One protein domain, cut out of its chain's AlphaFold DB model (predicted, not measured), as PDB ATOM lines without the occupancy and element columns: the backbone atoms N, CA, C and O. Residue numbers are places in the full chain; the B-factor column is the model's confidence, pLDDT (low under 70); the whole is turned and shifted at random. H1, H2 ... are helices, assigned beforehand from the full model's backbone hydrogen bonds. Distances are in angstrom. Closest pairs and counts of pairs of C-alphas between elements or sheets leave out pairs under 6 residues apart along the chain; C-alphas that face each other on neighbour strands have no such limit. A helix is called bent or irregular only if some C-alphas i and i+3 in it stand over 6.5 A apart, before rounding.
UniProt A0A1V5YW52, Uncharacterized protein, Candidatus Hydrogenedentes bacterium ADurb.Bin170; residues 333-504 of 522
ATOM      1  N   LEU A 333      13.634  19.149  -3.351       91.19
ATOM      2  CA  LEU A 333      12.214  19.002  -3.684       91.19
ATOM      3  C   LEU A 333      11.808  19.702  -4.990       91.19
ATOM      4  O   LEU A 333      10.742  19.392  -5.518       91.19
ATOM      5  N   ILE A 334      12.629  20.595  -5.551       92.50
ATOM      6  CA  ILE A 334      12.279  21.351  -6.768       92.50
ATOM      7  C   ILE A 334      11.939  20.425  -7.955       92.50
ATOM      8  O   ILE A 334      10.889  20.629  -8.569       92.50
ATOM      9  N   PRO A 335      12.711  19.358  -8.262       94.12
ATOM     10  CA  PRO A 335      12.343  18.423  -9.328       94.12
ATOM     11  C   PRO A 335      10.975  17.766  -9.104       94.12
ATOM     12  O   PRO A 335      10.230  17.549 -10.058       94.12
ATOM     13  N   PHE A 336      10.613  17.478  -7.850       94.38
ATOM     14  CA  PHE A 336       9.304  16.918  -7.520       94.38
ATOM     15  C   PHE A 336       8.174  17.912  -7.741       94.38
ATOM     16  O   PHE A 336       7.134  17.515  -8.262       94.38
ATOM     17  N   VAL A 337       8.378  19.179  -7.374       93.81
ATOM     18  CA  VAL A 337       7.410  20.252  -7.639       93.81
ATOM     19  C   VAL A 337       7.191  20.383  -9.144       93.81
ATOM     20  O   VAL A 337       6.053  20.280  -9.591       93.81
ATOM     21  N   LEU A 338       8.267  20.445  -9.936       94.38
ATOM     22  CA  LEU A 338       8.183  20.511 -11.397       94.38
ATOM     23  C   LEU A 338       7.439  19.304 -11.994       94.38
ATOM     24  O   LEU A 338       6.602  19.459 -12.886       94.38
ATOM     25  N   ILE A 339       7.718  18.087 -11.509       95.69
ATOM     26  CA  ILE A 339       7.009  16.872 -11.938       95.69
ATOM     27  C   ILE A 339       5.526  16.956 -11.565       95.69
ATOM     28  O   ILE A 339       4.676  16.678 -12.408       95.69
ATOM     29  N   LEU A 340       5.205  17.340 -10.328       96.25
ATOM     30  CA  LEU A 340       3.834  17.430  -9.834       96.25
ATOM     31  C   LEU A 340       3.025  18.464 -10.622       96.25
ATOM     32  O   LEU A 340       1.928  18.158 -11.086       96.25
ATOM     33  N   GLU A 341       3.581  19.652 -10.841       94.94
ATOM     34  CA  GLU A 341       2.976  20.700 -11.662       94.94
ATOM     35  C   GLU A 341       2.770  20.233 -13.102       94.94
ATOM     36  O   GLU A 341       1.683  20.401 -13.657       94.94
ATOM     37  N   SER A 342       3.762  19.556 -13.689       95.62
ATOM     38  CA  SER A 342       3.643  18.961 -15.025       95.62
ATOM     39  C   SER A 342       2.503  17.939 -15.091       95.62
ATOM     40  O   SER A 342       1.707  17.959 -16.031       95.62
ATOM     41  N   VAL A 343       2.385  17.061 -14.084       97.12
ATOM     42  CA  VAL A 343       1.290  16.083 -13.984       97.12
ATOM     43  C   VAL A 343      -0.055  16.802 -13.904       97.12
ATOM     44  O   VAL A 343      -0.965  16.453 -14.658       97.12
ATOM     45  N   VAL A 344      -0.188  17.807 -13.036       97.19
ATOM     46  CA  VAL A 344      -1.430  18.574 -12.860       97.19
ATOM     47  C   VAL A 344      -1.813  19.282 -14.157       97.19
ATOM     48  O   VAL A 344      -2.931  19.102 -14.639       97.19
ATOM     49  N   LEU A 345      -0.887  20.016 -14.777       96.69
ATOM     50  CA  LEU A 345      -1.135  20.756 -16.015       96.69
ATOM     51  C   LEU A 345      -1.512  19.830 -17.177       96.69
ATOM     52  O   LEU A 345      -2.496  20.086 -17.874       96.69
ATOM     53  N   PHE A 346      -0.788  18.724 -17.377       97.00
ATOM     54  CA  PHE A 346      -1.104  17.763 -18.438       97.00
ATOM     55  C   PHE A 346      -2.438  17.052 -18.191       97.00
ATOM     56  O   PHE A 346      -3.182  16.793 -19.139       97.00
ATOM     57  N   THR A 347      -2.773  16.779 -16.931       97.50
ATOM     58  CA  THR A 347      -4.044  16.159 -16.543       97.50
ATOM     59  C   THR A 347      -5.216  17.117 -16.752       97.50
ATOM     60  O   THR A 347      -6.213  16.735 -17.365       97.50
ATOM     61  N   LEU A 348      -5.091  18.380 -16.331       97.50
ATOM     62  CA  LEU A 348      -6.093  19.419 -16.585       97.50
ATOM     63  C   LEU A 348      -6.293  19.648 -18.085       97.50
ATOM     64  O   LEU A 348      -7.431  19.693 -18.552       97.50
ATOM     65  N   PHE A 349      -5.204  19.708 -18.859       97.12
ATOM     66  CA  PHE A 349      -5.266  19.807 -20.317       97.12
ATOM     67  C   PHE A 349      -5.999  18.606 -20.936       97.12
ATOM     68  O   PHE A 349      -6.888  18.776 -21.772       97.12
ATOM     69  N   TYR A 350      -5.694  17.388 -20.482       97.06
ATOM     70  CA  TYR A 350      -6.383  16.173 -20.915       97.06
ATOM     71  C   TYR A 350      -7.887  16.209 -20.592       97.06
ATOM     72  O   TYR A 350      -8.709  15.928 -21.470       97.06
ATOM     73  N   PHE A 351      -8.271  16.608 -19.375       97.75
ATOM     74  CA  PHE A 351      -9.676  16.725 -18.972       97.75
ATOM     75  C   PHE A 351     -10.427  17.818 -19.733       97.75
ATOM     76  O   PHE A 351     -11.554  17.582 -20.173       97.75
ATOM     77  N   ALA A 352      -9.811  18.979 -19.964       96.75
ATOM     78  CA  ALA A 352     -10.398  20.042 -20.777       96.75
ATOM     79  C   ALA A 352     -10.708  19.546 -22.200       96.75
ATOM     80  O   ALA A 352     -11.789  19.795 -22.737       96.75
ATOM     81  N   LEU A 353      -9.800  18.763 -22.791       95.69
ATOM     82  CA  LEU A 353     -10.003  18.149 -24.104       95.69
ATOM     83  C   LEU A 353     -11.061  17.037 -24.089       95.69
ATOM     84  O   LEU A 353     -11.804  16.896 -25.064       95.69
ATOM     85  N   LEU A 354     -11.175  16.266 -23.003       95.25
ATOM     86  CA  LEU A 354     -12.266  15.304 -22.818       95.25
ATOM     87  C   LEU A 354     -13.631  15.997 -22.751       95.25
ATOM     88  O   LEU A 354     -14.574  15.541 -23.404       95.25
ATOM     89  N   LEU A 355     -13.735  17.096 -22.001       95.81
ATOM     90  CA  LEU A 355     -14.953  17.903 -21.919       95.81
ATOM     91  C   LEU A 355     -15.306  18.486 -23.288       95.81
ATOM     92  O   LEU A 355     -16.426  18.298 -23.759       95.81
ATOM     93  N   LEU A 356     -14.333  19.093 -23.976       94.12
ATOM     94  CA  LEU A 356     -14.513  19.609 -25.332       94.12
ATOM     95  C   LEU A 356     -15.028  18.519 -26.284       94.12
ATOM     96  O   LEU A 356     -15.991  18.729 -27.021       94.12
ATOM     97  N   ARG A 357     -14.441  17.318 -26.224       93.25
ATOM     98  CA  ARG A 357     -14.877  16.166 -27.022       93.25
ATOM     99  C   ARG A 357     -16.310  15.740 -26.695       93.25
ATOM    100  O   ARG A 357     -17.044  15.364 -27.610       93.25
ATOM    101  N   ARG A 358     -16.720  15.791 -25.423       94.12
ATOM    102  CA  ARG A 358     -18.086  15.450 -24.989       94.12
ATOM    103  C   ARG A 358     -19.128  16.381 -25.616       94.12
ATOM    104  O   ARG A 358     -20.184  15.901 -26.016       94.12
ATOM    105  N   PHE A 359     -18.820  17.670 -25.769       94.88
ATOM    106  CA  PHE A 359     -19.736  18.645 -26.374       94.88
ATOM    107  C   PHE A 359     -19.834  18.552 -27.907       94.88
ATOM    108  O   PHE A 359     -20.851  18.937 -28.479       94.88
ATOM    109  N   LEU A 360     -18.817  18.023 -28.594       90.69
ATOM    110  CA  LEU A 360     -18.712  18.109 -30.059       90.69
ATOM    111  C   LEU A 360     -19.361  16.957 -30.850       90.69
ATOM    112  O   LEU A 360     -19.295  16.983 -32.076       90.69
ATOM    113  N   LYS A 361     -20.010  15.990 -30.180       85.56
ATOM    114  CA  LYS A 361     -20.421  14.671 -30.714       85.56
ATOM    115  C   LYS A 361     -19.223  13.896 -31.319       85.56
ATOM    116  O   LYS A 361     -18.570  14.349 -32.260       85.56
ATOM    117  N   PRO A 362     -18.879  12.710 -30.790       74.38
ATOM    118  CA  PRO A 362     -17.686  11.999 -31.230       74.38
ATOM    119  C   PRO A 362     -17.844  11.493 -32.666       74.38
ATOM    120  O   PRO A 362     -18.711  10.676 -32.958       74.38
ATOM    121  N   CYS A 363     -16.947  11.918 -33.551       76.25
ATOM    122  CA  CYS A 363     -16.754  11.250 -34.832       76.25
ATOM    123  C   CYS A 363     -16.105   9.878 -34.584       76.25
ATOM    124  O   CYS A 363     -14.944   9.783 -34.181       76.25
ATOM    125  N   THR A 364     -16.858   8.809 -34.827       75.00
ATOM    126  CA  THR A 364     -16.478   7.408 -34.567       75.00
ATOM    127  C   THR A 364     -15.262   6.932 -35.373       75.00
ATOM    128  O   THR A 364     -14.563   6.017 -34.942       75.00
ATOM    129  N   HIS A 365     -14.953   7.576 -36.505       70.38
ATOM    130  CA  HIS A 365     -13.945   7.105 -37.468       70.38
ATOM    131  C   HIS A 365     -12.578   7.817 -37.407       70.38
ATOM    132  O   HIS A 365     -11.643   7.410 -38.093       70.38
ATOM    133  N   LEU A 366     -12.405   8.830 -36.549       68.69
ATOM    134  CA  LEU A 366     -11.189   9.661 -36.501       68.69
ATOM    135  C   LEU A 366     -10.015   9.241 -35.582       68.69
ATOM    136  O   LEU A 366      -8.989   9.926 -35.632       68.69
ATOM    137  N   PRO A 367     -10.039   8.164 -34.763       66.94
ATOM    138  CA  PRO A 367      -8.922   7.890 -33.846       66.94
ATOM    139  C   PRO A 367      -7.617   7.449 -34.548       66.94
ATOM    140  O   PRO A 367      -6.603   7.213 -33.883       66.94
ATOM    141  N   PHE A 368      -7.613   7.354 -35.881       71.88
ATOM    142  CA  PHE A 368      -6.545   6.752 -36.678       71.88
ATOM    143  C   PHE A 368      -5.765   7.731 -37.565       71.88
ATOM    144  O   PHE A 368      -5.174   7.309 -38.550       71.88
ATOM    145  N   LEU A 369      -5.706   9.022 -37.239       77.62
ATOM    146  CA  LEU A 369      -4.782   9.923 -37.939       77.62
ATOM    147  C   LEU A 369      -3.326   9.651 -37.498       77.62
ATOM    148  O   LEU A 369      -3.070   9.504 -36.297       77.62
ATOM    149  N   PRO A 370      -2.352   9.531 -38.417       80.25
ATOM    150  CA  PRO A 370      -0.967   9.269 -38.054       80.25
ATOM    151  C   PRO A 370      -0.340  10.481 -37.365       80.25
ATOM    152  O   PRO A 370      -0.618  11.625 -37.715       80.25
ATOM    153  N   VAL A 371       0.532  10.230 -36.383       85.31
ATOM    154  CA  VAL A 371       1.374  11.305 -35.845       85.31
ATOM    155  C   VAL A 371       2.444  11.605 -36.886       85.31
ATOM    156  O   VAL A 371       3.183  10.687 -37.262       85.31
ATOM    157  N   THR A 372       2.523  12.846 -37.362       88.62
ATOM    158  CA  THR A 372       3.537  13.234 -38.345       88.62
ATOM    159  C   THR A 372       4.938  13.074 -37.747       88.62
ATOM    160  O   THR A 372       5.131  13.104 -36.526       88.62
ATOM    161  N   GLY A 373       5.949  12.910 -38.603       89.69
ATOM    162  CA  GLY A 373       7.340  12.832 -38.147       89.69
ATOM    163  C   GLY A 373       7.761  14.052 -37.318       89.69
ATOM    164  O   GLY A 373       8.498  13.898 -36.346       89.69
ATOM    165  N   THR A 374       7.239  15.240 -37.640       89.94
ATOM    166  CA  THR A 374       7.509  16.478 -36.893       89.94
ATOM    167  C   THR A 374       6.946  16.427 -35.475       89.94
ATOM    168  O   THR A 374       7.674  16.735 -34.536       89.94
ATOM    169  N   GLY A 375       5.710  15.945 -35.290       90.00
ATOM    170  CA  GLY A 375       5.118  15.781 -33.958       90.00
ATOM    171  C   GLY A 375       5.903  14.812 -33.070       90.00
ATOM    172  O   GLY A 375       6.092  15.076 -31.885       90.00
ATOM    173  N   LYS A 376       6.424  13.719 -33.647       92.44
ATOM    174  CA  LYS A 376       7.263  12.752 -32.915       92.44
ATOM    175  C   LYS A 376       8.599  13.348 -32.483       92.44
ATOM    176  O   LYS A 376       8.964  13.204 -31.322       92.44
ATOM    177  N   LYS A 377       9.313  14.003 -33.409       93.06
ATOM    178  CA  LYS A 377      10.605  14.650 -33.120       93.06
ATOM    179  C   LYS A 377      10.455  15.664 -31.998       93.06
ATOM    180  O   LYS A 377      11.242  15.646 -31.068       93.06
ATOM    181  N   LEU A 378       9.404  16.470 -32.064       91.94
ATOM    182  CA  LEU A 378       9.129  17.494 -31.075       91.94
ATOM    183  C   LEU A 378       8.839  16.922 -29.676       91.94
ATOM    184  O   LEU A 378       9.405  17.391 -28.692       91.94
ATOM    185  N   LEU A 379       7.967  15.910 -29.580       93.19
ATOM    186  CA  LEU A 379       7.700  15.231 -28.308       93.19
ATOM    187  C   LEU A 379       8.991  14.645 -27.733       93.19
ATOM    188  O   LEU A 379       9.288  14.836 -26.559       93.19
ATOM    189  N   PHE A 380       9.782  13.979 -28.577       94.62
ATOM    190  CA  PHE A 380      11.063  13.414 -28.175       94.62
ATOM    191  C   PHE A 380      12.036  14.489 -27.674       94.62
ATOM    192  O   PHE A 380      12.598  14.330 -26.595       94.62
ATOM    193  N   THR A 381      12.202  15.600 -28.398       94.12
ATOM    194  CA  THR A 381      13.098  16.688 -27.980       94.12
ATOM    195  C   THR A 381      12.631  17.342 -26.686       94.12
ATOM    196  O   THR A 381      13.456  17.591 -25.816       94.12
ATOM    197  N   GLY A 382      11.324  17.570 -26.523       93.69
ATOM    198  CA  GLY A 382      10.773  18.175 -25.310       93.69
ATOM    199  C   GLY A 382      10.943  17.284 -24.078       93.69
ATOM    200  O   GLY A 382      11.390  17.757 -23.038       93.69
ATOM    201  N   PHE A 383      10.684  15.979 -24.203       95.81
ATOM    202  CA  PHE A 383      10.923  15.027 -23.113       95.81
ATOM    203  C   PHE A 383      12.403  14.791 -22.826       95.81
ATOM    204  O   PHE A 383      12.773  14.623 -21.668       95.81
ATOM    205  N   THR A 384      13.257  14.826 -23.850       95.62
ATOM    206  CA  THR A 384      14.711  14.759 -23.654       95.62
ATOM    207  C   THR A 384      15.205  15.990 -22.900       95.62
ATOM    208  O   THR A 384      15.962  15.844 -21.949       95.62
ATOM    209  N   ALA A 385      14.739  17.188 -23.264       94.94
ATOM    210  CA  ALA A 385      15.076  18.421 -22.556       94.94
ATOM    211  C   ALA A 385      14.593  18.393 -21.098       94.94
ATOM    212  O   ALA A 385      15.376  18.688 -20.200       94.94
ATOM    213  N   LEU A 386      13.350  17.958 -20.849       94.88
ATOM    214  CA  LEU A 386      12.819  17.800 -19.493       94.88
ATOM    215  C   LEU A 386      13.635  16.786 -18.678       94.88
ATOM    216  O   LEU A 386      13.989  17.056 -17.538       94.88
ATOM    217  N   PHE A 387      13.965  15.632 -19.261       95.88
ATOM    218  CA  PHE A 387      14.789  14.621 -18.601       95.88
ATOM    219  C   PHE A 387      16.191  15.149 -18.273       95.88
ATOM    220  O   PHE A 387      16.644  15.005 -17.142       95.88
ATOM    221  N   LEU A 388      16.857  15.812 -19.224       95.50
ATOM    222  CA  LEU A 388      18.164  16.430 -18.994       95.50
ATOM    223  C   LEU A 388      18.100  17.504 -17.908       95.50
ATOM    224  O   LEU A 388      18.994  17.562 -17.072       95.50
ATOM    225  N   LEU A 389      17.037  18.308 -17.864       93.94
ATOM    226  CA  LEU A 389      16.833  19.282 -16.795       93.94
ATOM    227  C   LEU A 389      16.700  18.600 -15.424       93.94
ATOM    228  O   LEU A 389      17.364  19.008 -14.473       93.94
ATOM    229  N   LEU A 390      15.903  17.527 -15.335       94.44
ATOM    230  CA  LEU A 390      15.751  16.736 -14.108       94.44
ATOM    231  C   LEU A 390      17.068  16.078 -13.661       94.44
ATOM    232  O   LEU A 390      17.279  15.906 -12.462       94.44
ATOM    233  N   LEU A 391      17.957  15.724 -14.597       92.81
ATOM    234  CA  LEU A 391      19.301  15.214 -14.296       92.81
ATOM    235  C   LEU A 391      20.275  16.310 -13.855       92.81
ATOM    236  O   LEU A 391      21.081  16.092 -12.951       92.81
ATOM    237  N   LEU A 392      20.215  17.478 -14.494       91.75
ATOM    238  CA  LEU A 392      21.107  18.596 -14.204       91.75
ATOM    239  C   LEU A 392      20.817  19.212 -12.837       91.75
ATOM    240  O   LEU A 392      21.754  19.633 -12.168       91.75
ATOM    241  N   MET A 393      19.557  19.243 -12.400       89.56
ATOM    242  CA  MET A 393      19.180  19.870 -11.131       89.56
ATOM    243  C   MET A 393      19.934  19.291  -9.914       89.56
ATOM    244  O   MET A 393      20.626  20.067  -9.256       89.56
ATOM    245  N   PRO A 394      19.919  17.970  -9.629       85.38
ATOM    246  CA  PRO A 394      20.704  17.389  -8.533       85.38
ATOM    247  C   PRO A 394      22.208  17.674  -8.623       85.38
ATOM    248  O   PRO A 394      22.843  17.967  -7.611       85.38
ATOM    249  N   ALA A 395      22.780  17.627  -9.831       85.94
ATOM    250  CA  ALA A 395      24.196  17.913 -10.038       85.94
ATOM    251  C   ALA A 395      24.523  19.381  -9.726       85.94
ATOM    252  O   ALA A 395      25.474  19.658  -8.998       85.94
ATOM    253  N   LEU A 396      23.700  20.318 -10.200       85.25
ATOM    254  CA  LEU A 396      23.867  21.746  -9.930       85.25
ATOM    255  C   LEU A 396      23.661  22.075  -8.447       85.25
ATOM    256  O   LEU A 396      24.395  22.904  -7.917       85.25
ATOM    257  N   TYR A 397      22.745  21.395  -7.751       81.12
ATOM    258  CA  TYR A 397      22.538  21.604  -6.311       81.12
ATOM    259  C   TYR A 397      23.714  21.161  -5.446       81.12
ATOM    260  O   TYR A 397      23.897  21.714  -4.366       81.12
ATOM    261  N   SER A 398      24.530  20.213  -5.915       75.25
ATOM    262  CA  SER A 398      25.775  19.864  -5.221       75.25
ATOM    263  C   SER A 398      26.849  20.952  -5.329       75.25
ATOM    264  O   SER A 398      27.790  20.963  -4.540       75.25
ATOM    265  N   THR A 399      26.721  21.886  -6.280       79.25
ATOM    266  CA  THR A 399      27.669  22.994  -6.411       79.25
ATOM    267  C   THR A 399      27.288  24.133  -5.471       79.25
ATOM    268  O   THR A 399      26.173  24.646  -5.514       79.25
ATOM    269  N   ASN A 400      28.242  24.560  -4.642       64.88
ATOM    270  CA  ASN A 400      28.066  25.580  -3.602       64.88
ATOM    271  C   ASN A 400      27.892  27.021  -4.143       64.88
ATOM    272  O   ASN A 400      28.265  28.004  -3.508       64.88
ATOM    273  N   ARG A 401      27.408  27.186  -5.379       67.06
ATOM    274  CA  ARG A 401      27.222  28.512  -5.968       67.06
ATOM    275  C   ARG A 401      25.860  29.055  -5.578       67.06
ATOM    276  O   ARG A 401      24.826  28.654  -6.102       67.06
ATOM    277  N   GLU A 402      25.916  29.997  -4.655       67.31
ATOM    278  CA  GLU A 402      24.834  30.861  -4.224       67.31
ATOM    279  C   GLU A 402      23.920  31.345  -5.381       67.31
ATOM    280  O   GLU A 402      24.297  32.134  -6.243       67.31
ATOM    281  N   TYR A 403      22.678  30.843  -5.353       64.69
ATOM    282  CA  TYR A 403      21.395  31.441  -5.763       64.69
ATOM    283  C   TYR A 403      21.110  31.817  -7.220       64.69
ATOM    284  O   TYR A 403      19.939  31.784  -7.600       64.69
ATOM    285  N   VAL A 404      22.090  32.169  -8.050       77.69
ATOM    286  CA  VAL A 404      21.766  32.851  -9.324       77.69
ATOM    287  C   VAL A 404      20.997  31.952 -10.304       77.69
ATOM    288  O   VAL A 404      20.224  32.450 -11.116       77.69
ATOM    289  N   TRP A 405      21.141  30.628 -10.209       83.44
ATOM    290  CA  TRP A 405      20.615  29.701 -11.221       83.44
ATOM    291  C   TRP A 405      19.348  28.946 -10.820       83.44
ATOM    292  O   TRP A 405      18.687  28.405 -11.701       83.44
ATOM    293  N   GLU A 406      18.974  28.911  -9.540       84.06
ATOM    294  CA  GLU A 406      17.860  28.070  -9.063       84.06
ATOM    295  C   GLU A 406      16.524  28.491  -9.670       84.06
ATOM    296  O   GLU A 406      15.850  27.689 -10.319       84.06
ATOM    297  N   TYR A 407      16.179  29.770  -9.510       86.62
ATOM    298  CA  TYR A 407      14.933  30.316 -10.030       86.62
ATOM    299  C   TYR A 407      14.902  30.326 -11.567       86.62
ATOM    300  O   TYR A 407      13.931  29.819 -12.127       86.62
ATOM    301  N   PRO A 408      15.951  30.789 -12.285       89.06
ATOM    302  CA  PRO A 408      15.973  30.693 -13.740       89.06
ATOM    303  C   PRO A 408      15.859  29.262 -14.261       89.06
ATOM    304  O   PRO A 408      15.191  29.067 -15.266       89.06
ATOM    305  N   MET A 409      16.465  28.262 -13.611       87.25
ATOM    306  CA  MET A 409      16.369  26.862 -14.049       87.25
ATOM    307  C   MET A 409      14.979  26.272 -13.824       87.25
ATOM    308  O   MET A 409      14.480  25.554 -14.689       87.25
ATOM    309  N   GLN A 410      14.344  26.583 -12.693       88.06
ATOM    310  CA  GLN A 410      12.956  26.197 -12.455       88.06
ATOM    311  C   GLN A 410      12.028  26.859 -13.482       88.06
ATOM    312  O   GLN A 410      11.279  26.166 -14.168       88.06
ATOM    313  N   LEU A 411      12.166  28.174 -13.675       90.25
ATOM    314  CA  LEU A 411      11.401  28.939 -14.658       90.25
ATOM    315  C   LEU A 411      11.633  28.426 -16.088       90.25
ATOM    316  O   LEU A 411      10.695  28.320 -16.874       90.25
ATOM    317  N   LEU A 412      12.877  28.074 -16.432       89.25
ATOM    318  CA  LEU A 412      13.224  27.436 -17.699       89.25
ATOM    319  C   LEU A 412      12.509  26.084 -17.824       89.25
ATOM    320  O   LEU A 412      11.951  25.785 -18.872       89.25
ATOM    321  N   GLY A 413      12.466  25.272 -16.770       88.75
ATOM    322  CA  GLY A 413      11.708  24.021 -16.765       88.75
ATOM    323  C   GLY A 413      10.220  24.217 -17.011       88.75
ATOM    324  O   GLY A 413       9.654  23.609 -17.922       88.75
ATOM    325  N   GLU A 414       9.599  25.101 -16.242       91.56
ATOM    326  CA  GLU A 414       8.169  25.388 -16.321       91.56
ATOM    327  C   GLU A 414       7.791  26.010 -17.674       91.56
ATOM    328  O   GLU A 414       6.958  25.475 -18.407       91.56
ATOM    329  N   ILE A 415       8.433  27.115 -18.059       91.00
ATOM    330  CA  ILE A 415       8.079  27.857 -19.274       91.00
ATOM    331  C   ILE A 415       8.585  27.135 -20.522       91.00
ATOM    332  O   ILE A 415       7.819  26.913 -21.466       91.00
ATOM    333  N   LEU A 416       9.871  26.775 -20.557       87.25
ATOM    334  CA  LEU A 416      10.482  26.238 -21.769       87.25
ATOM    335  C   LEU A 416      10.094  24.778 -21.980       87.25
ATOM    336  O   LEU A 416       9.754  24.414 -23.097       87.25
ATOM    337  N   CYS A 417      10.119  23.920 -20.959       90.25
ATOM    338  CA  CYS A 417       9.823  22.504 -21.190       90.25
ATOM    339  C   CYS A 417       8.314  22.242 -21.158       90.25
ATOM    340  O   CYS A 417       7.751  21.763 -22.145       90.25
ATOM    341  N   VAL A 418       7.638  22.582 -20.056       92.19
ATOM    342  CA  VAL A 418       6.206  22.272 -19.882       92.19
ATOM    343  C   VAL A 418       5.341  23.180 -20.755       92.19
ATOM    344  O   VAL A 418       4.475  22.691 -21.488       92.19
ATOM    345  N   GLY A 419       5.615  24.486 -20.748       94.44
ATOM    346  CA  GLY A 419       4.904  25.475 -21.556       94.44
ATOM    347  C   GLY A 419       5.001  25.203 -23.057       94.44
ATOM    348  O   GLY A 419       3.969  25.179 -23.734       94.44
ATOM    349  N   LEU A 420       6.198  24.906 -23.591       94.25
ATOM    350  CA  LEU A 420       6.328  24.538 -25.008       94.25
ATOM    351  C   LEU A 420       5.591  23.233 -25.320       94.25
ATOM    352  O   LEU A 420       4.874  23.180 -26.318       94.25
ATOM    353  N   LEU A 421       5.708  22.194 -24.485       94.94
ATOM    354  CA  LEU A 421       4.989  20.931 -24.700       94.94
ATOM    355  C   LEU A 421       3.463  21.135 -24.747       94.94
ATOM    356  O   LEU A 421       2.796  20.576 -25.620       94.94
ATOM    357  N   LEU A 422       2.905  21.984 -23.879       96.06
ATOM    358  CA  LEU A 422       1.483  22.350 -23.902       96.06
ATOM    359  C   LEU A 422       1.108  23.175 -25.134       96.06
ATOM    360  O   LEU A 422       0.130  22.854 -25.814       96.06
ATOM    361  N   PHE A 423       1.896  24.204 -25.456       96.06
ATOM    362  CA  PHE A 423       1.691  25.034 -26.643       96.06
ATOM    363  C   PHE A 423       1.652  24.170 -27.904       96.06
ATOM    364  O   PHE A 423       0.748  24.278 -28.738       96.06
ATOM    365  N   PHE A 424       2.589  23.234 -28.011       94.31
ATOM    366  CA  PHE A 424       2.618  22.298 -29.114       94.31
ATOM    367  C   PHE A 424       1.483  21.282 -29.078       94.31
ATOM    368  O   PHE A 424       1.025  20.877 -30.146       94.31
ATOM    369  N   GLY A 425       0.951  20.945 -27.906       93.25
ATOM    370  CA  GLY A 425      -0.283  20.174 -27.790       93.25
ATOM    371  C   GLY A 425      -1.501  20.838 -28.419       93.25
ATOM    372  O   GLY A 425      -2.441  20.138 -28.788       93.25
ATOM    373  N   ILE A 426      -1.459  22.154 -28.633       95.69
ATOM    374  CA  ILE A 426      -2.479  22.915 -29.362       95.69
ATOM    375  C   ILE A 426      -2.050  23.131 -30.822       95.69
ATOM    376  O   ILE A 426      -2.820  22.876 -31.753       95.69
ATOM    377  N   TYR A 427      -0.805  23.553 -31.049       95.44
ATOM    378  CA  TYR A 427      -0.290  23.870 -32.383       95.44
ATOM    379  C   TYR A 427      -0.202  22.645 -33.306       95.44
ATOM    380  O   TYR A 427      -0.546  22.716 -34.491       95.44
ATOM    381  N   TYR A 428       0.237  21.497 -32.787       94.00
ATOM    382  CA  TYR A 428       0.400  20.277 -33.575       94.00
ATOM    383  C   TYR A 428      -0.941  19.762 -34.138       94.00
ATOM    384  O   TYR A 428      -1.034  19.548 -35.354       94.00
ATOM    385  N   PRO A 429      -2.015  19.618 -33.337       94.06
ATOM    386  CA  PRO A 429      -3.323  19.259 -33.876       94.06
ATOM    387  C   PRO A 429      -3.876  20.292 -34.864       94.06
ATOM    388  O   PRO A 429      -4.442  19.895 -35.879       94.06
ATOM    389  N   LEU A 430      -3.675  21.599 -34.628       94.44
ATOM    390  CA  LEU A 430      -4.112  22.655 -35.553       94.44
ATOM    391  C   LEU A 430      -3.396  22.583 -36.905       94.44
ATOM    392  O   LEU A 430      -4.037  22.677 -37.953       94.44
ATOM    393  N   SER A 431      -2.073  22.419 -36.906       93.00
ATOM    394  CA  SER A 431      -1.283  22.314 -38.140       93.00
ATOM    395  C   SER A 431      -1.632  21.050 -38.928       93.00
ATOM    396  O   SER A 431      -1.825  21.119 -40.143       93.00
ATOM    397  N   THR A 432      -1.822  19.924 -38.234       90.81
ATOM    398  CA  THR A 432      -2.269  18.660 -38.839       90.81
ATOM    399  C   THR A 432      -3.675  18.789 -39.425       90.81
ATOM    400  O   THR A 432      -3.916  18.358 -40.551       90.81
ATOM    401  N   LEU A 433      -4.594  19.446 -38.706       91.44
ATOM    402  CA  LEU A 433      -5.940  19.731 -39.195       91.44
ATOM    403  C   LEU A 433      -5.906  20.611 -40.452       91.44
ATOM    404  O   LEU A 433      -6.614  20.326 -41.412       91.44
ATOM    405  N   ARG A 434      -5.076  21.661 -40.482       91.75
ATOM    406  CA  ARG A 434      -4.936  22.536 -41.660       91.75
ATOM    407  C   ARG A 434      -4.412  21.781 -42.878       91.75
ATOM    408  O   ARG A 434      -4.913  22.015 -43.972       91.75
ATOM    409  N   ALA A 435      -3.428  20.899 -42.697       88.44
ATOM    410  CA  ALA A 435      -2.929  20.049 -43.775       88.44
ATOM    411  C   ALA A 435      -4.043  19.133 -44.306       88.44
ATOM    412  O   ALA A 435      -4.321  19.135 -45.500       88.44
ATOM    413  N   PHE A 436      -4.766  18.470 -43.400       84.94
ATOM    414  CA  PHE A 436      -5.893  17.607 -43.747       84.94
ATOM    415  C   PHE A 436      -7.013  18.353 -44.494       84.94
ATOM    416  O   PHE A 436      -7.545  17.861 -45.484       84.94
ATOM    417  N   LEU A 437      -7.350  19.573 -44.064       85.75
ATOM    418  CA  LEU A 437      -8.371  20.398 -44.715       85.75
ATOM    419  C   LEU A 437      -7.947  20.923 -46.088       85.75
ATOM    420  O   LEU A 437      -8.810  21.111 -46.944       85.75
ATOM    421  N   LYS A 438      -6.652  21.192 -46.302       86.94
ATOM    422  CA  LYS A 438      -6.137  21.590 -47.620       86.94
ATOM    423  C   LYS A 438      -6.322  20.471 -48.642       86.94
ATOM    424  O   LYS A 438      -6.715  20.765 -49.765       86.94
ATOM    425  N   ASP A 439      -6.106  19.224 -48.232       81.38
ATOM    426  CA  ASP A 439      -6.338  18.060 -49.088       81.38
ATOM    427  C   ASP A 439      -7.838  17.806 -49.290       81.38
ATOM    428  O   ASP A 439      -8.275  17.585 -50.416       81.38
ATOM    429  N   ALA A 440      -8.652  17.944 -48.236       77.06
ATOM    430  CA  ALA A 440     -10.102  17.768 -48.329       77.06
ATOM    431  C   ALA A 440     -10.788  18.824 -49.214       77.06
ATOM    432  O   ALA A 440     -11.690  18.476 -49.962       77.06
ATOM    433  N   ARG A 441     -10.354  20.098 -49.192       75.62
ATOM    434  CA  ARG A 441     -10.918  21.169 -50.046       75.62
ATOM    435  C   ARG A 441     -10.724  20.938 -51.545       75.62
ATOM    436  O   ARG A 441     -11.412  21.578 -52.331       75.62
ATOM    437  N   ARG A 442      -9.790  20.070 -51.945       71.50
ATOM    438  CA  ARG A 442      -9.601  19.691 -53.355       71.50
ATOM    439  C   ARG A 442     -10.695  18.747 -53.857       71.50
ATOM    440  O   ARG A 442     -10.828  18.588 -55.063       71.50
ATOM    441  N   HIS A 443     -11.479  18.160 -52.954       63.59
ATOM    442  CA  HIS A 443     -12.645  17.347 -53.269       63.59
ATOM    443  C   HIS A 443     -13.906  18.104 -52.816       63.59
ATOM    444  O   HIS A 443     -14.055  18.416 -51.639       63.59
ATOM    445  N   GLU A 444     -14.764  18.470 -53.771       57.84
ATOM    446  CA  GLU A 444     -15.923  19.375 -53.660       57.84
ATOM    447  C   GLU A 444     -16.898  19.055 -52.509       57.84
ATOM    448  O   GLU A 444     -17.948  18.449 -52.691       57.84
ATOM    449  N   LEU A 445     -16.587  19.515 -51.298       56.16
ATOM    450  CA  LEU A 445     -17.526  19.545 -50.178       56.16
ATOM    451  C   LEU A 445     -18.096  20.958 -50.054       56.16
ATOM    452  O   LEU A 445     -17.571  21.804 -49.329       56.16
ATOM    453  N   GLN A 446     -19.179  21.193 -50.792       60.22
ATOM    454  CA  GLN A 446     -20.009  22.402 -50.762       60.22
ATOM    455  C   GLN A 446     -21.126  22.304 -49.696       60.22
ATOM    456  O   GLN A 446     -22.199  22.882 -49.844       60.22
ATOM    457  N   GLU A 447     -20.899  21.539 -48.623       60.78
ATOM    458  CA  GLU A 447     -21.845  21.393 -47.509       60.78
ATOM    459  C   GLU A 447     -21.822  22.603 -46.556       60.78
ATOM    460  O   GLU A 447     -20.875  23.396 -46.517       60.78
ATOM    461  N   ALA A 448     -22.888  22.742 -45.760       69.38
ATOM    462  CA  ALA A 448     -23.119  23.859 -44.851       69.38
ATOM    463  C   ALA A 448     -21.927  24.109 -43.903       69.38
ATOM    464  O   ALA A 448     -21.531  23.259 -43.104       69.38
ATOM    465  N   TRP A 449     -21.398  25.335 -43.926       74.44
ATOM    466  CA  TRP A 449     -20.229  25.797 -43.159       74.44
ATOM    467  C   TRP A 449     -20.237  25.427 -41.660       74.44
ATOM    468  O   TRP A 449     -19.184  25.213 -41.050       74.44
ATOM    469  N   VAL A 450     -21.424  25.326 -41.052       79.75
ATOM    470  CA  VAL A 450     -21.606  24.958 -39.637       79.75
ATOM    471  C   VAL A 450     -21.207  23.504 -39.365       79.75
ATOM    472  O   VAL A 450     -20.539  23.227 -38.365       79.75
ATOM    473  N   GLU A 451     -21.570  22.574 -40.247       82.75
ATOM    474  CA  GLU A 451     -21.224  21.156 -40.101       82.75
ATOM    475  C   GLU A 451     -19.726  20.940 -40.312       82.75
ATOM    476  O   GLU A 451     -19.081  20.234 -39.530       82.75
ATOM    477  N   GLN A 452     -19.135  21.677 -41.257       84.19
ATOM    478  CA  GLN A 452     -17.694  21.673 -41.493       84.19
ATOM    479  C   GLN A 452     -16.907  22.136 -40.255       84.19
ATOM    480  O   GLN A 452     -15.916  21.507 -39.878       84.19
ATOM    481  N   LYS A 453     -17.349  23.204 -39.577       88.00
ATOM    482  CA  LYS A 453     -16.704  23.686 -38.342       88.00
ATOM    483  C   LYS A 453     -16.804  22.689 -37.189       88.00
ATOM    484  O   LYS A 453     -15.822  22.483 -36.476       88.00
ATOM    485  N   ARG A 454     -17.965  22.053 -37.004       87.69
ATOM    486  CA  ARG A 454     -18.136  21.012 -35.975       87.69
ATOM    487  C   ARG A 454     -17.233  19.813 -36.245       87.69
ATOM    488  O   ARG A 454     -16.562  19.344 -35.327       87.69
ATOM    489  N   LEU A 455     -17.150  19.375 -37.501       85.94
ATOM    490  CA  LEU A 455     -16.249  18.303 -37.919       85.94
ATOM    491  C   LEU A 455     -14.781  18.667 -37.648       85.94
ATOM    492  O   LEU A 455     -14.053  17.871 -37.059       85.94
ATOM    493  N   GLN A 456     -14.357  19.886 -37.997       90.25
ATOM    494  CA  GLN A 456     -13.003  20.389 -37.731       90.25
ATOM    495  C   GLN A 456     -12.647  20.372 -36.245       90.25
ATOM    496  O   GLN A 456     -11.579  19.882 -35.872       90.25
ATOM    497  N   LEU A 457     -13.544  20.869 -35.391       91.75
ATOM    498  CA  LEU A 457     -13.351  20.862 -33.942       91.75
ATOM    499  C   LEU A 457     -13.331  19.433 -33.381       91.75
ATOM    500  O   LEU A 457     -12.523  19.133 -32.503       91.75
ATOM    501  N   SER A 458     -14.160  18.530 -33.912       90.38
ATOM    502  CA  SER A 458     -14.155  17.115 -33.524       90.38
ATOM    503  C   SER A 458     -12.819  16.447 -33.886       90.38
ATOM    504  O   SER A 458     -12.191  15.837 -33.017       90.38
ATOM    505  N   ILE A 459     -12.310  16.649 -35.112       90.31
ATOM    506  CA  ILE A 459     -10.980  16.174 -35.548       90.31
ATOM    507  C   ILE A 459      -9.878  16.740 -34.648       90.31
ATOM    508  O   ILE A 459      -9.040  15.982 -34.151       90.31
ATOM    509  N   PHE A 460      -9.896  18.054 -34.411       93.69
ATOM    510  CA  PHE A 460      -8.937  18.728 -33.543       93.69
ATOM    511  C   PHE A 460      -8.933  18.126 -32.135       93.69
ATOM    512  O   PHE A 460      -7.877  17.728 -31.653       93.69
ATOM    513  N   SER A 461     -10.105  17.991 -31.505       93.38
ATOM    514  CA  SER A 461     -10.223  17.458 -30.144       93.38
ATOM    515  C   SER A 461      -9.699  16.023 -30.033       93.38
ATOM    516  O   SER A 461      -8.999  15.697 -29.078       93.38
ATOM    517  N   CYS A 462      -9.944  15.173 -31.037       91.50
ATOM    518  CA  CYS A 462      -9.415  13.810 -31.084       91.50
ATOM    519  C   CYS A 462      -7.880  13.779 -31.197       91.50
ATOM    520  O   CYS A 462      -7.223  12.999 -30.501       91.50
ATOM    521  N   LEU A 463      -7.301  14.624 -32.057       91.31
ATOM    522  CA  LEU A 463      -5.848  14.747 -32.215       91.31
ATOM    523  C   LEU A 463      -5.184  15.304 -30.950       91.31
ATOM    524  O   LEU A 463      -4.174  14.759 -30.500       91.31
ATOM    525  N   ALA A 464      -5.769  16.346 -30.363       94.12
ATOM    526  CA  ALA A 464      -5.288  16.975 -29.142       94.12
ATOM    527  C   ALA A 464      -5.358  16.010 -27.953       94.12
ATOM    528  O   ALA A 464      -4.375  15.857 -27.234       94.12
ATOM    529  N   LEU A 465      -6.464  15.276 -27.787       94.31
ATOM    530  CA  LEU A 465      -6.616  14.295 -26.707       94.31
ATOM    531  C   LEU A 465      -5.569  13.179 -26.807       94.31
ATOM    532  O   LEU A 465      -5.023  12.722 -25.802       94.31
ATOM    533  N   ARG A 466      -5.253  12.749 -28.032       92.00
ATOM    534  CA  ARG A 466      -4.178  11.785 -28.272       92.00
ATOM    535  C   ARG A 466      -2.807  12.364 -27.920       92.00
ATOM    536  O   ARG A 466      -2.005  11.653 -27.323       92.00
ATOM    537  N   TYR A 467      -2.540  13.615 -28.290       94.19
ATOM    538  CA  TYR A 467      -1.301  14.299 -27.924       94.19
ATOM    539  C   TYR A 467      -1.162  14.423 -26.404       94.19
ATOM    540  O   TYR A 467      -0.129  14.049 -25.865       94.19
ATOM    541  N   ALA A 468      -2.222  14.826 -25.702       95.94
ATOM    542  CA  ALA A 468      -2.254  14.876 -24.242       95.94
ATOM    543  C   ALA A 468      -1.981  13.499 -23.603       95.94
ATOM    544  O   ALA A 468      -1.243  13.401 -22.626       95.94
ATOM    545  N   GLY A 469      -2.482  12.412 -24.200       95.75
ATOM    546  CA  GLY A 469      -2.125  11.051 -23.783       95.75
ATOM    547  C   GLY A 469      -0.639  10.715 -23.973       95.75
ATOM    548  O   GLY A 469      -0.051  10.042 -23.127       95.75
ATOM    549  N   PHE A 470      -0.009  11.199 -25.052       95.75
ATOM    550  CA  PHE A 470       1.446  11.093 -25.220       95.75
ATOM    551  C   PHE A 470       2.207  11.961 -24.219       95.75
ATOM    552  O   PHE A 470       3.265  11.532 -23.773       95.75
ATOM    553  N   LEU A 471       1.674  13.130 -23.843       96.25
ATOM    554  CA  LEU A 471       2.295  13.979 -22.831       96.25
ATOM    555  C   LEU A 471       2.356  13.274 -21.469       96.25
ATOM    556  O   LEU A 471       3.426  13.148 -20.884       96.25
ATOM    557  N   LEU A 472       1.226  12.738 -21.002       97.31
ATOM    558  CA  LEU A 472       1.164  12.001 -19.735       97.31
ATOM    559  C   LEU A 472       2.047  10.746 -19.760       97.31
ATOM    560  O   LEU A 472       2.830  10.521 -18.841       97.31
ATOM    561  N   GLY A 473       1.966   9.945 -20.827       97.69
ATOM    562  CA  GLY A 473       2.792   8.742 -20.951       97.69
ATOM    563  C   GLY A 473       4.290   9.052 -21.042       97.69
ATOM    564  O   GLY A 473       5.095   8.356 -20.433       97.69
ATOM    565  N   GLY A 474       4.670  10.103 -21.773       96.94
ATOM    566  CA  GLY A 474       6.059  10.546 -21.884       96.94
ATOM    567  C   GLY A 474       6.605  11.080 -20.561       96.94
ATOM    568  O   GLY A 474       7.727  10.744 -20.197       96.94
ATOM    569  N   LEU A 475       5.787  11.810 -19.794       97.25
ATOM    570  CA  LEU A 475       6.157  12.277 -18.459       97.25
ATOM    571  C   LEU A 475       6.429  11.106 -17.509       97.25
ATOM    572  O   LEU A 475       7.455  11.106 -16.841       97.25
ATOM    573  N   ILE A 476       5.570  10.077 -17.502       97.88
ATOM    574  CA  ILE A 476       5.791   8.859 -16.699       97.88
ATOM    575  C   ILE A 476       7.128   8.205 -17.069       97.88
ATOM    576  O   ILE A 476       7.907   7.867 -16.182       97.88
ATOM    577  N   ILE A 477       7.426   8.076 -18.367       97.88
ATOM    578  CA  ILE A 477       8.711   7.541 -18.844       97.88
ATOM    579  C   ILE A 477       9.882   8.377 -18.311       97.88
ATOM    580  O   ILE A 477      10.823   7.810 -17.760       97.88
ATOM    581  N   CYS A 478       9.821   9.705 -18.435       97.38
ATOM    582  CA  CYS A 478      10.863  10.603 -17.933       97.38
ATOM    583  C   CYS A 478      11.079  10.458 -16.426       97.38
ATOM    584  O   CYS A 478      12.226  10.365 -15.995       97.38
ATOM    585  N   VAL A 479      10.006  10.387 -15.632       97.31
ATOM    586  CA  VAL A 479      10.090  10.212 -14.174       97.31
ATOM    587  C   VAL A 479      10.703   8.858 -13.819       97.31
ATOM    588  O   VAL A 479      11.614   8.807 -12.998       97.31
ATOM    589  N   CYS A 480      10.274   7.766 -14.459       98.00
ATOM    590  CA  CYS A 480      10.852   6.436 -14.241       98.00
ATOM    591  C   CYS A 480      12.353   6.400 -14.558       98.00
ATOM    592  O   CYS A 480      13.139   5.870 -13.772       98.00
ATOM    593  N   LEU A 481      12.760   6.980 -15.693       97.31
ATOM    594  CA  LEU A 481      14.171   7.070 -16.075       97.31
ATOM    595  C   LEU A 481      14.968   7.934 -15.096       97.31
ATOM    596  O   LEU A 481      16.076   7.556 -14.729       97.31
ATOM    597  N   TRP A 482      14.403   9.057 -14.652       96.81
ATOM    598  CA  TRP A 482      15.032   9.942 -13.677       96.81
ATOM    599  C   TRP A 482      15.246   9.240 -12.334       96.81
ATOM    600  O   TRP A 482      16.373   9.215 -11.853       96.81
ATOM    601  N   LEU A 483      14.220   8.578 -11.784       96.69
ATOM    602  CA  LEU A 483      14.324   7.804 -10.540       96.69
ATOM    603  C   LEU A 483      15.430   6.742 -10.614       96.69
ATOM    604  O   LEU A 483      16.255   6.642  -9.706       96.69
ATOM    605  N   ASN A 484      15.463   5.976 -11.708       96.25
ATOM    606  CA  ASN A 484      16.478   4.948 -11.935       96.25
ATOM    607  C   ASN A 484      17.881   5.560 -12.059       96.25
ATOM    608  O   ASN A 484      18.831   5.055 -11.469       96.25
ATOM    609  N   PHE A 485      18.022   6.665 -12.795       95.81
ATOM    610  CA  PHE A 485      19.306   7.338 -12.961       95.81
ATOM    611  C   PHE A 485      19.814   7.912 -11.637       95.81
ATOM    612  O   PHE A 485      20.960   7.661 -11.271       95.81
ATOM    613  N   THR A 486      18.977   8.621 -10.871       92.75
ATOM    614  CA  THR A 486      19.382   9.134  -9.556       92.75
ATOM    615  C   THR A 486      19.836   7.996  -8.648       92.75
ATOM    616  O   THR A 486      20.874   8.117  -8.001       92.75
ATOM    617  N   ARG A 487      19.131   6.858  -8.661       93.69
ATOM    618  CA  ARG A 487      19.529   5.689  -7.877       93.69
ATOM    619  C   ARG A 487      20.906   5.147  -8.274       93.69
ATOM    620  O   ARG A 487      21.688   4.844  -7.380       93.69
ATOM    621  N   ILE A 488      21.222   5.059  -9.568       94.00
ATOM    622  CA  ILE A 488      22.539   4.595 -10.045       94.00
ATOM    623  C   ILE A 488      23.658   5.536  -9.586       94.00
ATOM    624  O   ILE A 488      24.681   5.071  -9.092       94.00
ATOM    625  N   PHE A 489      23.480   6.847  -9.757       92.00
ATOM    626  CA  PHE A 489      24.562   7.815  -9.545       92.00
ATOM    627  C   PHE A 489      24.752   8.210  -8.080       92.00
ATOM    628  O   PHE A 489      25.882   8.399  -7.645       92.00
ATOM    629  N   TYR A 490      23.664   8.324  -7.320       89.94
ATOM    630  CA  TYR A 490      23.707   8.800  -5.935       89.94
ATOM    631  C   TYR A 490      23.526   7.684  -4.910       89.94
ATOM    632  O   TYR A 490      23.551   7.950  -3.713       89.94
ATOM    633  N   SER A 491      23.298   6.441  -5.347       92.25
ATOM    634  CA  SER A 491      22.957   5.332  -4.450       92.25
ATOM    635  C   SER A 491      21.784   5.660  -3.510       92.25
ATOM    636  O   SER A 491      21.649   5.076  -2.437       92.25
ATOM    637  N   ALA A 492      20.873   6.539  -3.925       92.62
ATOM    638  CA  ALA A 492      19.675   6.900  -3.179       92.62
ATOM    639  C   ALA A 492      18.572   7.334  -4.143       92.62
ATOM    640  O   ALA A 492      18.838   7.847  -5.232       92.62
ATOM    641  N   TYR A 493      17.321   7.124  -3.745       93.19
ATOM    642  CA  TYR A 493      16.189   7.656  -4.491       93.19
ATOM    643  C   TYR A 493      15.968   9.138  -4.166       93.19
ATOM    644  O   TYR A 493      16.201   9.548  -3.028       93.19
ATOM    645  N   PRO A 494      15.422   9.939  -5.103       90.94
ATOM    646  CA  PRO A 494      15.161  11.357  -4.861       90.94
ATOM    647  C   PRO A 494      14.288  11.648  -3.624       90.94
ATOM    648  O   PRO A 494      14.421  12.695  -3.001       90.94
ATOM    649  N   PHE A 495      13.400  10.725  -3.237       91.06
ATOM    650  CA  PHE A 495      12.519  10.895  -2.072       91.06
ATOM    651  C   PHE A 495      13.201  10.553  -0.738       91.06
ATOM    652  O   PHE A 495      12.655  10.842   0.323       91.06
ATOM    653  N   GLN A 496      14.401   9.966  -0.764       92.38
ATOM    654  CA  GLN A 496      15.221   9.709   0.420       92.38
ATOM    655  C   GLN A 496      16.101  10.929   0.718       92.38
ATOM    656  O   GLN A 496      17.324  10.836   0.761       92.38
ATOM    657  N   SER A 497      15.480  12.095   0.909       89.88
ATOM    658  CA  SER A 497      16.184  13.383   1.004       89.88
ATOM    659  C   SER A 497      17.244  13.443   2.110       89.88
ATOM    660  O   SER A 497      18.236  14.148   1.962       89.88
ATOM    661  N   ALA A 498      17.083  12.666   3.186       90.44
ATOM    662  CA  ALA A 498      18.068  12.560   4.262       90.44
ATOM    663  C   ALA A 498      19.400  11.913   3.827       90.44
ATOM    664  O   ALA A 498      20.420  12.159   4.467       90.44
ATOM    665  N   LEU A 499      19.380  11.100   2.765       92.06
ATOM    666  CA  LEU A 499      20.534  10.385   2.208       92.06
ATOM    667  C   LEU A 499      21.191  11.129   1.037       92.06
ATOM    668  O   LEU A 499      22.268  10.752   0.588       92.06
ATOM    669  N   LEU A 500      20.525  12.151   0.499       89.62
ATOM    670  CA  LEU A 500      21.049  12.908  -0.630       89.62
ATOM    671  C   LEU A 500      22.096  13.922  -0.155       89.62
ATOM    672  O   LEU A 500      21.949  14.491   0.934       89.62
ATOM    673  N   PRO A 501      23.130  14.191  -0.972       87.62
ATOM    674  CA  PRO A 501      24.144  15.181  -0.644       87.62
ATOM    675  C   PRO A 501      23.470  16.542  -0.484       87.62
ATOM    676  O   PRO A 501      22.846  17.064  -1.408       87.62
ATOM    677  N   SER A 502      23.574  17.103   0.717       82.56
ATOM    678  CA  SER A 502      22.913  18.365   1.046       82.56
ATOM    679  C   SER A 502      23.758  19.581   0.682       82.56
ATOM    680  O   SER A 502      23.301  20.680   0.905       82.56
ATOM    681  N   GLY A 503      24.986  19.445   0.174       87.88
ATOM    682  CA  GLY A 503      25.898  20.586  -0.013       87.88
ATOM    683  C   GLY A 503      26.494  21.128   1.295       87.88
ATOM    684  O   GLY A 503      27.596  21.664   1.269       87.88
ATOM    685  N   LEU A 504      25.851  20.870   2.442       90.25
ATOM    686  CA  LEU A 504      26.347  21.218   3.776       90.25
ATOM    687  C   LEU A 504      27.772  20.696   4.018       90.25
ATOM    688  O   LEU A 504      28.571  21.385   4.628       90.25
TER     689      LEU A 504
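What this domain is: This is residues 333 to 504 of the 522 residues of an uncharacterized protein of Candidatus Hydrogenedentes bacterium ADurb.Bin170 (UniProt A0A1V5YW52). Four long helices make an up-and-down bundle, a long rod in which H1, H2, H3 and H4 each run against the one before. H3 and H4 sit side by side with parts of the other helices, and their joined tip, residues 438 to 451, sticks out beyond the bundle. The printed part has 172 residues with four named helices, in the order H1, H2, H3, H4, and no named strand; its class is all helix. It is loose, with a radius of gyration of the C-alphas of 20.3 A, and spans 71 by 25 by 24 A.

Where its parts are: Begin with the longest helix, H4, residues 449 to 490: find C-alpha 449 at (-20.229, 25.797, -43.159) and run 60.0 A to C-alpha 490 at (23.707, 8.800, -5.935). H3, residues 406 to 440, is 49.3 A long and has a kink of 29 degrees near residue 425. H1, residues 333 to 359, starts at C-alpha 333 at (12.214, 19.002, -3.684) and is 39.2 A long. H2, residues 373 to 397, is 36.4 A long; it is neither bent nor irregular, but only just: C-alphas 391 and 394 are 6.3 A apart.

How they stand to each other: Look first at H3 and H4, the hub, touching three helices each. Residues 421 to 433 of H3 touch residues 456 to 471 of H4 in a helical hairpin, opposite ways at a tilt of 35.0 degrees, only just steep; the closest C-alphas are those of Pro 429 and Leu 463, 5.4 A apart. H1 touches H4, opposite ways at a shallow tilt of 21 degrees, closest at the C-alphas of Tyr 350 and Ala 468, 5.5 A. Residues 334 to 346 of H1 touch residues 410 to 422 of H3, the same way at a shallow tilt of 25 degrees, closest at the C-alphas of Ser 342 and Val 418, 6.4 A. H2 touches residues 413 to 428 of H3 in a second helical hairpin, opposite ways at a shallow tilt of 5 degrees; the closest C-alphas, of Leu 386 and Cys 417, are 5.8 A apart. H2 touches residues 471 to 486 of H4, the same way at a shallow tilt of 34 degrees, only just short of steep, closest at the C-alphas of Phe 387 and Cys 478, 5.7 A. H1 and H2 are close but not clearly touching; their closest C-alphas, of Pro 335 and Leu 390, are 6.1 A apart. In H1 and H4 every O i to N i+4 pair is within hydrogen-bond range, against 19 of 21 in H2 and 29 of 31 in H3.

The domain as a whole: The C-alphas of Gln 446 and Leu 504, 71.6 A apart, are the two farthest apart. The printed part has no cut; the link from H1 to H2 is long, with 13 residues. Residues 491 to 504 have no named element. Look for low confidence, pLDDT under 70, at residues 366 to 367, 400 to 403 and 443 to 448.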